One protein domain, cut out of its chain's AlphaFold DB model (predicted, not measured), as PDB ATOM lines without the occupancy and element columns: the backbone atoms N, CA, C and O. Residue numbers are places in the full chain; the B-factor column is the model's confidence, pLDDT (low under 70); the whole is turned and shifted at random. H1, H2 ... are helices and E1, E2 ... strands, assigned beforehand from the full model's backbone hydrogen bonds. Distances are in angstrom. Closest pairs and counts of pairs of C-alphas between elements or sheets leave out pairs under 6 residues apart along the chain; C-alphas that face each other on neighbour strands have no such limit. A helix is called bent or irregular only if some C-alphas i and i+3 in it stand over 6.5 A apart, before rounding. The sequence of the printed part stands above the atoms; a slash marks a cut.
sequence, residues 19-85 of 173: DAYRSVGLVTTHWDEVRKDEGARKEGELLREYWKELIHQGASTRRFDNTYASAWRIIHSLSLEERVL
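Overview. This is residues 19 to 85 of the 173 residues of an uncharacterized protein of Leucoagaricus sp. SymC.cos (UniProt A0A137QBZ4). Two short parallel strands, E1 and E2, lie side by side in the middle of a thin, flat model, with the long helix H2 along one side of the pair and the shorter helix H4 on the opposite side. H3 follows H2 at the end near H1, and after H4 the tail comes back to that end, where the first and last printed C-alphas are 8.0 A apart. The printed part has 67 residues, with four named helices and two named strands in the order H1 E1 H2 H3 E2 H4; the class is mostly helix. It is only just compact, close to loose, with a radius of gyration of the C-alphas of 13.0 A, and its C-alphas span 39 by 29 by 13 A.

Along the chain. E1 is residues 25 to 28, 9.9 A from first to last C-alpha, and E2 is residues 60 to 63, 10.7 A. H2, residues 36 to 50, is 20.2 A long and begins at C-alpha 36 at (25.010, 2.249, -31.456). It is neither bent nor irregular, but only just: C-alphas 47 and 50 are 6.3 A apart. H3 is residues 52 to 56, 6.0 A. H4, residues 68 to 75, is 10.8 A long and ends at C-alpha 75 at (4.062, 10.593, -24.452). H1, residues 19 to 23, is 8.8 A long and begins at C-alpha 19 at (-2.273, 19.657, -40.929); it is irregular, with C-alphas 19 and 22 7.1 A apart.

Arrangement. E1 and E2 are parallel neighbours, with 25 degrees between their directions. N 26 and O 60, at 2.8 A, and N 62 and O 26, at 3.0 A, are within hydrogen-bond range. E1, H2, H3 and E2 form a strand-helix-strand unit, two parallel neighbour strands with helices between them in the chain, and its crossover is right-handed. The closest C-alphas of E1 and H2 are those of Thr 28 and Glu 43, 7.3 A apart. The closest of E2 and H4 are those of Arg 62 and Ile 74, 6.7 A apart. H2 and H4 are apart. H3 is close to but not clearly touching H2, with the C-alphas of Leu 47 and Ile 55 closest at 7.8 A. H3 is also close to but not clearly touching H1, with those of Tyr 21 and Leu 54 closest at 6.2 A. In H2, H3 and H4 every O i to N i+4 pair is within hydrogen-bond range; in H1 0 of 1 is, beside 1 of 2 O i to N i+3 pairs.

Size, cuts and confidence. The two C-alphas farthest apart, those of Arg 35 and Val 84, are 39.1 A apart. The printed part has no cut and no long link; the link from E1 to H2 is short, and the others are tight. The mean pLDDT of the printed part is 93.9, and no printed residue is under 70.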
ATOM      1  N   ASP A  19      -1.886  18.790 -42.045       91.19
ATOM      2  CA  ASP A  19      -2.273  19.657 -40.929       91.19
ATOM      3  C   ASP A  19      -2.155  18.948 -39.573       91.19
ATOM      4  O   ASP A  19      -1.909  19.591 -38.551       91.19
ATOM      5  N   ALA A  20      -2.275  17.616 -39.566       93.88
ATOM      6  CA  ALA A  20      -2.195  16.792 -38.368       93.88
ATOM      7  C   ALA A  20      -0.775  16.299 -38.051       93.88
ATOM      8  O   ALA A  20      -0.567  15.717 -36.987       93.88
ATOM      9  N   TYR A  21       0.226  16.529 -38.914       94.50
ATOM     10  CA  TYR A  21       1.584  16.011 -38.685       94.50
ATOM     11  C   TYR A  21       2.246  16.573 -37.425       94.50
ATOM     12  O   TYR A  21       3.022  15.867 -36.791       94.50
ATOM     13  N   ARG A  22       1.868  17.774 -36.975       92.50
ATOM     14  CA  ARG A  22       2.294  18.324 -35.673       92.50
ATOM     15  C   ARG A  22       1.818  17.510 -34.459       92.50
ATOM     16  O   ARG A  22       2.357  17.678 -33.370       92.50
ATOM     17  N   SER A  23       0.823  16.636 -34.625       92.44
ATOM     18  CA  SER A  23       0.382  15.673 -33.601       92.44
ATOM     19  C   SER A  23       1.048  14.298 -33.753       92.44
ATOM     20  O   SER A  23       0.738  13.384 -32.995       92.44
ATOM     21  N   VAL A  24       1.950  14.119 -34.724       93.75
ATOM     22  CA  VAL A  24       2.615  12.839 -34.994       93.75
ATOM     23  C   VAL A  24       3.970  12.781 -34.284       93.75
ATOM     24  O   VAL A  24       4.802  13.682 -34.409       93.75
ATOM     25  N   GLY A  25       4.208  11.680 -33.569       94.69
ATOM     26  CA  GLY A  25       5.517  11.304 -33.034       94.69
ATOM     27  C   GLY A  25       6.074  10.081 -33.755       94.69
ATOM     28  O   GLY A  25       5.446   9.025 -33.777       94.69
ATOM     29  N   LEU A  26       7.260  10.219 -34.342       95.56
ATOM     30  CA  LEU A  26       7.990   9.151 -35.015       95.56
ATOM     31  C   LEU A  26       9.055   8.603 -34.066       95.56
ATOM     32  O   LEU A  26       9.983   9.314 -33.675       95.56
ATOM     33  N   VAL A  27       8.901   7.343 -33.672       96.69
ATOM     34  CA  VAL A  27       9.694   6.742 -32.598       96.69
ATOM     35  C   VAL A  27      10.507   5.569 -33.128       96.69
ATOM     36  O   VAL A  27       9.965   4.677 -33.778       96.69
ATOM     37  N   THR A  28      11.805   5.558 -32.838       96.19
ATOM     38  CA  THR A  28      12.694   4.414 -33.084       96.19
ATOM     39  C   THR A  28      12.859   3.590 -31.804       96.19
ATOM     40  O   THR A  28      13.019   4.151 -30.722       96.19
ATOM     41  N   THR A  29      12.809   2.263 -31.912       95.38
ATOM     42  CA  THR A  29      12.873   1.302 -30.790       95.38
ATOM     43  C   THR A  29      14.054   0.327 -30.964       95.38
ATOM     44  O   THR A  29      14.772   0.422 -31.961       95.38
ATOM     45  N   HIS A  30      14.248  -0.606 -30.019       93.50
ATOM     46  CA  HIS A  30      15.309  -1.639 -30.025       93.50
ATOM     47  C   HIS A  30      16.746  -1.086 -30.002       93.50
ATOM     48  O   HIS A  30      17.670  -1.678 -30.562       93.50
ATOM     49  N   TRP A  31      16.957   0.068 -29.362       94.75
ATOM     50  CA  TRP A  31      18.287   0.680 -29.217       94.75
ATOM     51  C   TRP A  31      19.236  -0.108 -28.303       94.75
ATOM     52  O   TRP A  31      20.446   0.108 -28.346       94.75
ATOM     53  N   ASP A  32      18.687  -1.010 -27.498       90.25
ATOM     54  CA  ASP A  32      19.361  -1.975 -26.634       90.25
ATOM     55  C   ASP A  32      19.768  -3.270 -27.359       90.25
ATOM     56  O   ASP A  32      20.649  -3.984 -26.884       90.25
ATOM     57  N   GLU A  33      19.194  -3.550 -28.531       90.38
ATOM     58  CA  GLU A  33      19.451  -4.774 -29.306       90.38
ATOM     59  C   GLU A  33      20.423  -4.570 -30.480       90.38
ATOM     60  O   GLU A  33      20.845  -5.533 -31.123       90.38
ATOM     61  N   VAL A  34      20.793  -3.323 -30.789       92.19
ATOM     62  CA  VAL A  34      21.672  -2.988 -31.918       92.19
ATOM     63  C   VAL A  34      22.917  -2.244 -31.461       92.19
ATOM     64  O   VAL A  34      22.909  -1.486 -30.491       92.19
ATOM     65  N   ARG A  35      24.012  -2.394 -32.213       94.31
ATOM     66  CA  ARG A  35      25.193  -1.559 -31.985       94.31
ATOM     67  C   ARG A  35      24.854  -0.091 -32.263       94.31
ATOM     68  O   ARG A  35      24.168   0.227 -33.235       94.31
ATOM     69  N   LYS A  36      25.357   0.815 -31.418       91.56
ATOM     70  CA  LYS A  36      25.010   2.249 -31.456       91.56
ATOM     71  C   LYS A  36      25.311   2.913 -32.803       91.56
ATOM     72  O   LYS A  36      24.520   3.730 -33.267       91.56
ATOM     73  N   ASP A  37      26.438   2.565 -33.418       95.19
ATOM     74  CA  ASP A  37      26.868   3.032 -34.739       95.19
ATOM     75  C   ASP A  37      25.898   2.586 -35.842       95.19
ATOM     76  O   ASP A  37      25.438   3.397 -36.650       95.19
ATOM     77  N   GLU A  38      25.525   1.309 -35.836       94.88
ATOM     78  CA  GLU A  38      24.568   0.755 -36.790       94.88
ATOM     79  C   GLU A  38      23.166   1.354 -36.615       94.88
ATOM     80  O   GLU A  38      22.535   1.754 -37.599       94.88
ATOM     81  N   GLY A  39      22.695   1.456 -35.369       95.31
ATOM     82  CA  GLY A  39      21.413   2.070 -35.029       95.31
ATOM     83  C   GLY A  39      21.346   3.526 -35.486       95.31
ATOM     84  O   GLY A  39      20.404   3.912 -36.177       95.31
ATOM     85  N   ALA A  40      22.383   4.320 -35.198       96.06
ATOM     86  CA  ALA A  40      22.463   5.714 -35.632       96.06
ATOM     87  C   ALA A  40      22.479   5.851 -37.162       96.06
ATOM     88  O   ALA A  40      21.835   6.749 -37.711       96.06
ATOM     89  N   ARG A  41      23.164   4.945 -37.873       96.25
ATOM     90  CA  ARG A  41      23.160   4.924 -39.342       96.25
ATOM     91  C   ARG A  41      21.757   4.652 -39.895       96.25
ATOM     92  O   ARG A  41      21.308   5.389 -40.772       96.25
ATOM     93  N   LYS A  42      21.073   3.622 -39.380       94.69
ATOM     94  CA  LYS A  42      19.710   3.238 -39.789       94.69
ATOM     95  C   LYS A  42      18.685   4.324 -39.462       94.69
ATOM     96  O   LYS A  42      17.873   4.673 -40.313       94.69
ATOM     97  N   GLU A  43      18.747   4.904 -38.266       96.81
ATOM     98  CA  GLU A  43      17.896   6.042 -37.907       96.81
ATOM     99  C   GLU A  43      18.164   7.240 -38.823       96.81
ATOM    100  O   GLU A  43      17.224   7.882 -39.282       96.81
ATOM    101  N   GLY A  44      19.424   7.512 -39.163       96.81
ATOM    102  CA  GLY A  44      19.763   8.572 -40.106       96.81
ATOM    103  C   GLY A  44      19.062   8.423 -41.462       96.81
ATOM    104  O   GLY A  44      18.621   9.421 -42.026       96.81
ATOM    105  N   GLU A  45      18.931   7.197 -41.969       95.19
ATOM    106  CA  GLU A  45      18.180   6.893 -43.195       95.19
ATOM    107  C   GLU A  45      16.675   7.166 -43.012       95.19
ATOM    108  O   GLU A  45      16.062   7.854 -43.831       95.19
ATOM    109  N   LEU A  46      16.092   6.719 -41.891       95.50
ATOM    110  CA  LEU A  46      14.697   7.015 -41.528       95.50
ATOM    111  C   LEU A  46      14.422   8.517 -41.531       95.50
ATOM    112  O   LEU A  46      13.492   8.965 -42.198       95.50
ATOM    113  N   LEU A  47      15.257   9.297 -40.847       96.12
ATOM    114  CA  LEU A  47      15.080  10.739 -40.698       96.12
ATOM    115  C   LEU A  47      15.255  11.497 -42.022       96.12
ATOM    116  O   LEU A  47      14.471  12.397 -42.325       96.12
ATOM    117  N   ARG A  48      16.281  11.156 -42.813       95.75
ATOM    118  CA  ARG A  48      16.656  11.928 -44.010       95.75
ATOM    119  C   ARG A  48      15.879  11.554 -45.262       95.75
ATOM    120  O   ARG A  48      15.730  12.409 -46.133       95.75
ATOM    121  N   GLU A  49      15.405  10.319 -45.367       92.12
ATOM    122  CA  GLU A  49      14.773   9.821 -46.591       92.12
ATOM    123  C   GLU A  49      13.285   9.559 -46.380       92.12
ATOM    124  O   GLU A  49      12.440  10.186 -47.016       92.12
ATOM    125  N   TYR A  50      12.948   8.677 -45.441       91.50
ATOM    126  CA  TYR A  50      11.577   8.191 -45.294       91.50
ATOM    127  C   TYR A  50      10.668   9.199 -44.576       91.50
ATOM    128  O   TYR A  50       9.530   9.432 -44.990       91.50
ATOM    129  N   TRP A  51      11.164   9.817 -43.506       95.56
ATOM    130  CA  TRP A  51      10.396  10.697 -42.619       95.56
ATOM    131  C   TRP A  51      10.579  12.183 -42.912       95.56
ATOM    132  O   TRP A  51       9.901  13.008 -42.305       95.56
ATOM    133  N   LYS A  52      11.440  12.531 -43.875       95.19
ATOM    134  CA  LYS A  52      11.802  13.913 -44.209       95.19
ATOM    135  C   LYS A  52      10.594  14.840 -44.360       95.19
ATOM    136  O   LYS A  52      10.582  15.922 -43.787       95.19
ATOM    137  N   GLU A  53       9.581  14.417 -45.115       94.81
ATOM    138  CA  GLU A  53       8.360  15.208 -45.338       94.81
ATOM    139  C   GLU A  53       7.574  15.441 -44.042       94.81
ATOM    140  O   GLU A  53       7.172  16.568 -43.762       94.81
ATOM    141  N   LEU A  54       7.388  14.387 -43.241       95.88
ATOM    142  CA  LEU A  54       6.659  14.454 -41.972       95.88
ATOM    143  C   LEU A  54       7.368  15.402 -41.001       95.88
ATOM    144  O   LEU A  54       6.730  16.267 -40.408       95.88
ATOM    145  N   ILE A  55       8.693  15.271 -40.890       96.31
ATOM    146  CA  ILE A  55       9.531  16.109 -40.025       96.31
ATOM    147  C   ILE A  55       9.482  17.570 -40.479       96.31
ATOM    148  O   ILE A  55       9.265  18.452 -39.653       96.31
ATOM    149  N   HIS A  56       9.623  17.835 -41.784       96.38
ATOM    150  CA  HIS A  56       9.543  19.193 -42.336       96.38
ATOM    151  C   HIS A  56       8.224  19.878 -41.957       96.38
ATOM    152  O   HIS A  56       8.197  21.067 -41.657       96.38
ATOM    153  N   GLN A  57       7.127  19.125 -41.945       94.62
ATOM    154  CA  GLN A  57       5.788  19.630 -41.644       94.62
ATOM    155  C   GLN A  57       5.418  19.561 -40.148       94.62
ATOM    156  O   GLN A  57       4.277  19.836 -39.775       94.62
ATOM    157  N   GLY A  58       6.382  19.248 -39.279       93.06
ATOM    158  CA  GLY A  58       6.253  19.398 -37.830       93.06
ATOM    159  C   GLY A  58       6.042  18.109 -37.038       93.06
ATOM    160  O   GLY A  58       5.776  18.200 -35.842       93.06
ATOM    161  N   ALA A  59       6.180  16.927 -37.648       94.94
ATOM    162  CA  ALA A  59       6.232  15.682 -36.884       94.94
ATOM    163  C   ALA A  59       7.481  15.640 -35.992       94.94
ATOM    164  O   ALA A  59       8.590  15.978 -36.415       94.94
ATOM    165  N   SER A  60       7.302  15.187 -34.754       94.12
ATOM    166  CA  SER A  60       8.394  15.040 -33.791       94.12
ATOM    167  C   SER A  60       9.100  13.693 -33.951       94.12
ATOM    168  O   SER A  60       8.514  12.725 -34.435       94.12
ATOM    169  N   THR A  61      10.370  13.615 -33.545       95.62
ATOM    170  CA  THR A  61      11.153  12.369 -33.558       95.62
ATOM    171  C   THR A  61      11.739  12.074 -32.181       95.62
ATOM    172  O   THR A  61      12.128  12.993 -31.445       95.62
ATOM    173  N   ARG A  62      11.761  10.793 -31.796       95.88
ATOM    174  CA  ARG A  62      12.269  10.326 -30.497       95.88
ATOM    175  C   ARG A  62      12.870   8.923 -30.600       95.88
ATOM    176  O   ARG A  62      12.422   8.108 -31.399       95.88
ATOM    177  N   ARG A  63      13.825   8.628 -29.719       96.19
ATOM    178  CA  ARG A  63      14.294   7.265 -29.444       96.19
ATOM    179  C   ARG A  63      13.585   6.733 -28.204       96.19
ATOM    180  O   ARG A  63      13.434   7.465 -27.225       96.19
ATOM    181  N   PHE A  64      13.134   5.489 -28.265       96.50
ATOM    182  CA  PHE A  64      12.645   4.746 -27.116       96.50
ATOM    183  C   PHE A  64      13.745   3.811 -26.626       96.50
ATOM    184  O   PHE A  64      14.100   2.848 -27.305       96.50
ATOM    185  N   ASP A  65      14.256   4.095 -25.433       93.56
ATOM    186  CA  ASP A  65      15.409   3.406 -24.852       93.56
ATOM    187  C   ASP A  65      14.991   2.177 -24.023       93.56
ATOM    188  O   ASP A  65      15.692   1.793 -23.095       93.56
ATOM    189  N   ASN A  66      13.812   1.606 -24.299       94.50
ATOM    190  CA  ASN A  66      13.239   0.467 -23.575       94.50
ATOM    191  C   ASN A  66      13.103   0.688 -22.050       94.50
ATOM    192  O   ASN A  66      13.226  -0.229 -21.243       94.50
ATOM    193  N   THR A  67      12.842   1.933 -21.631       95.25
ATOM    194  CA  THR A  67      12.651   2.290 -20.213       95.25
ATOM    195  C   THR A  67      11.349   3.040 -19.974       95.25
ATOM    196  O   THR A  67      10.923   3.847 -20.804       95.25
ATOM    197  N   TYR A  68      10.771   2.871 -18.781       96.62
ATOM    198  CA  TYR A  68       9.593   3.617 -18.325       96.62
ATOM    199  C   TYR A  68       9.761   5.136 -18.500       96.62
ATOM    200  O   TYR A  68       8.902   5.804 -19.071       96.62
ATOM    201  N   ALA A  69      10.908   5.683 -18.086       96.69
ATOM    202  CA  ALA A  69      11.191   7.112 -18.205       96.69
ATOM    203  C   ALA A  69      11.217   7.593 -19.669       96.69
ATOM    204  O   ALA A  69      10.715   8.677 -19.969       96.69
ATOM    205  N   SER A  70      11.780   6.801 -20.592       95.00
ATOM    206  CA  SER A  70      11.784   7.148 -22.020       95.00
ATOM    207  C   SER A  70      10.384   7.087 -22.643       95.00
ATOM    208  O   SER A  70      10.038   7.990 -23.406       95.00
ATOM    209  N   ALA A  71       9.546   6.113 -22.260       95.50
ATOM    210  CA  ALA A  71       8.153   6.025 -22.713       95.50
ATOM    211  C   ALA A  71       7.362   7.284 -22.331       95.50
ATOM    212  O   ALA A  71       6.757   7.926 -23.189       95.50
ATOM    213  N   TRP A  72       7.428   7.694 -21.061       96.62
ATOM    214  CA  TRP A  72       6.727   8.895 -20.599       96.62
ATOM    215  C   TRP A  72       7.245  10.174 -21.241       96.62
ATOM    216  O   TRP A  72       6.456  11.049 -21.584       96.62
ATOM    217  N   ARG A  73       8.556  10.279 -21.483       94.94
ATOM    218  CA  ARG A  73       9.128  11.421 -22.210       94.94
ATOM    219  C   ARG A  73       8.575  11.534 -23.631       94.94
ATOM    220  O   ARG A  73       8.364  12.646 -24.109       94.94
ATOM    221  N   ILE A  74       8.348  10.404 -24.303       95.06
ATOM    222  CA  ILE A  74       7.725  10.372 -25.630       95.06
ATOM    223  C   ILE A  74       6.276  10.844 -25.533       95.06
ATOM    224  O   ILE A  74       5.915  11.788 -26.233       95.06
ATOM    225  N   ILE A  75       5.481  10.251 -24.638       92.75
ATOM    226  CA  ILE A  75       4.062  10.593 -24.452       92.75
ATOM    227  C   ILE A  75       3.895  12.085 -24.144       92.75
ATOM    228  O   ILE A  75       3.140  12.770 -24.827       92.75
ATOM    229  N   HIS A  76       4.657  12.617 -23.185       92.69
ATOM    230  CA  HIS A  76       4.599  14.032 -22.803       92.69
ATOM    231  C   HIS A  76       5.080  14.990 -23.898       92.69
ATOM    232  O   HIS A  76       4.848  16.191 -23.799       92.69
ATOM    233  N   SER A  77       5.769  14.494 -24.930       88.38
ATOM    234  CA  SER A  77       6.206  15.327 -26.051       88.38
ATOM    235  C   SER A  77       5.173  15.463 -27.168       88.38
ATOM    236  O   SER A  77       5.394  16.241 -28.095       88.38
ATOM    237  N   LEU A  78       4.065  14.718 -27.104       86.25
ATOM    238  CA  LEU A  78       3.000  14.794 -28.097       86.25
ATOM    239  C   LEU A  78       2.119  16.027 -27.861       86.25
ATOM    240  O   LEU A  78       1.790  16.379 -26.731       86.25
ATOM    241  N   SER A  79       1.713  16.670 -28.956       85.25
ATOM    242  CA  SER A  79       0.755  17.777 -28.937       85.25
ATOM    243  C   SER A  79      -0.613  17.290 -28.451       85.25
ATOM    244  O   SER A  79      -1.175  16.377 -29.051       85.25
ATOM    245  N   LEU A  80      -1.172  17.948 -27.432       85.00
ATOM    246  CA  LEU A  80      -2.540  17.701 -26.953       85.00
ATOM    247  C   LEU A  80      -3.611  18.470 -27.743       85.00
ATOM    248  O   LEU A  80      -4.798  18.275 -27.506       85.00
ATOM    249  N   GLU A  81      -3.213  19.342 -28.676       88.56
ATOM    250  CA  GLU A  81      -4.166  20.023 -29.559       88.56
ATOM    251  C   GLU A  81      -4.947  19.019 -30.414       88.56
ATOM    252  O   GLU A  81      -4.360  18.223 -31.160       88.56
ATOM    253  N   GLU A  82      -6.274  19.105 -30.338       86.25
ATOM    254  CA  GLU A  82      -7.169  18.320 -31.174       86.25
ATOM    255  C   GLU A  82      -7.013  18.719 -32.642       86.25
ATOM    256  O   GLU A  82      -7.089  19.892 -33.015       86.25
ATOM    257  N   ARG A  83      -6.800  17.719 -33.500       90.19
ATOM    258  CA  ARG A  83      -6.728  17.898 -34.950       90.19
ATOM    259  C   ARG A  83      -7.540  16.811 -35.626       90.19
ATOM    260  O   ARG A  83      -7.331  15.627 -35.376       90.19
ATOM    261  N   VAL A  84      -8.453  17.220 -36.502       93.12
ATOM    262  CA  VAL A  84      -9.224  16.283 -37.322       93.12
ATOM    263  C   VAL A  84      -8.290  15.690 -38.368       93.12
ATOM    264  O   VAL A  84      -7.722  16.416 -39.184       93.12
ATOM    265  N   LEU A  85      -8.134  14.367 -38.354       95.69
ATOM    266  CA  LEU A  85      -7.336  13.680 -39.362       95.69
ATOM    267  C   LEU A  85      -8.037  13.753 -40.721       95.69
ATOM    268  O   LEU A  85      -9.268  13.728 -40.800       95.69
TER     269      LEU A  85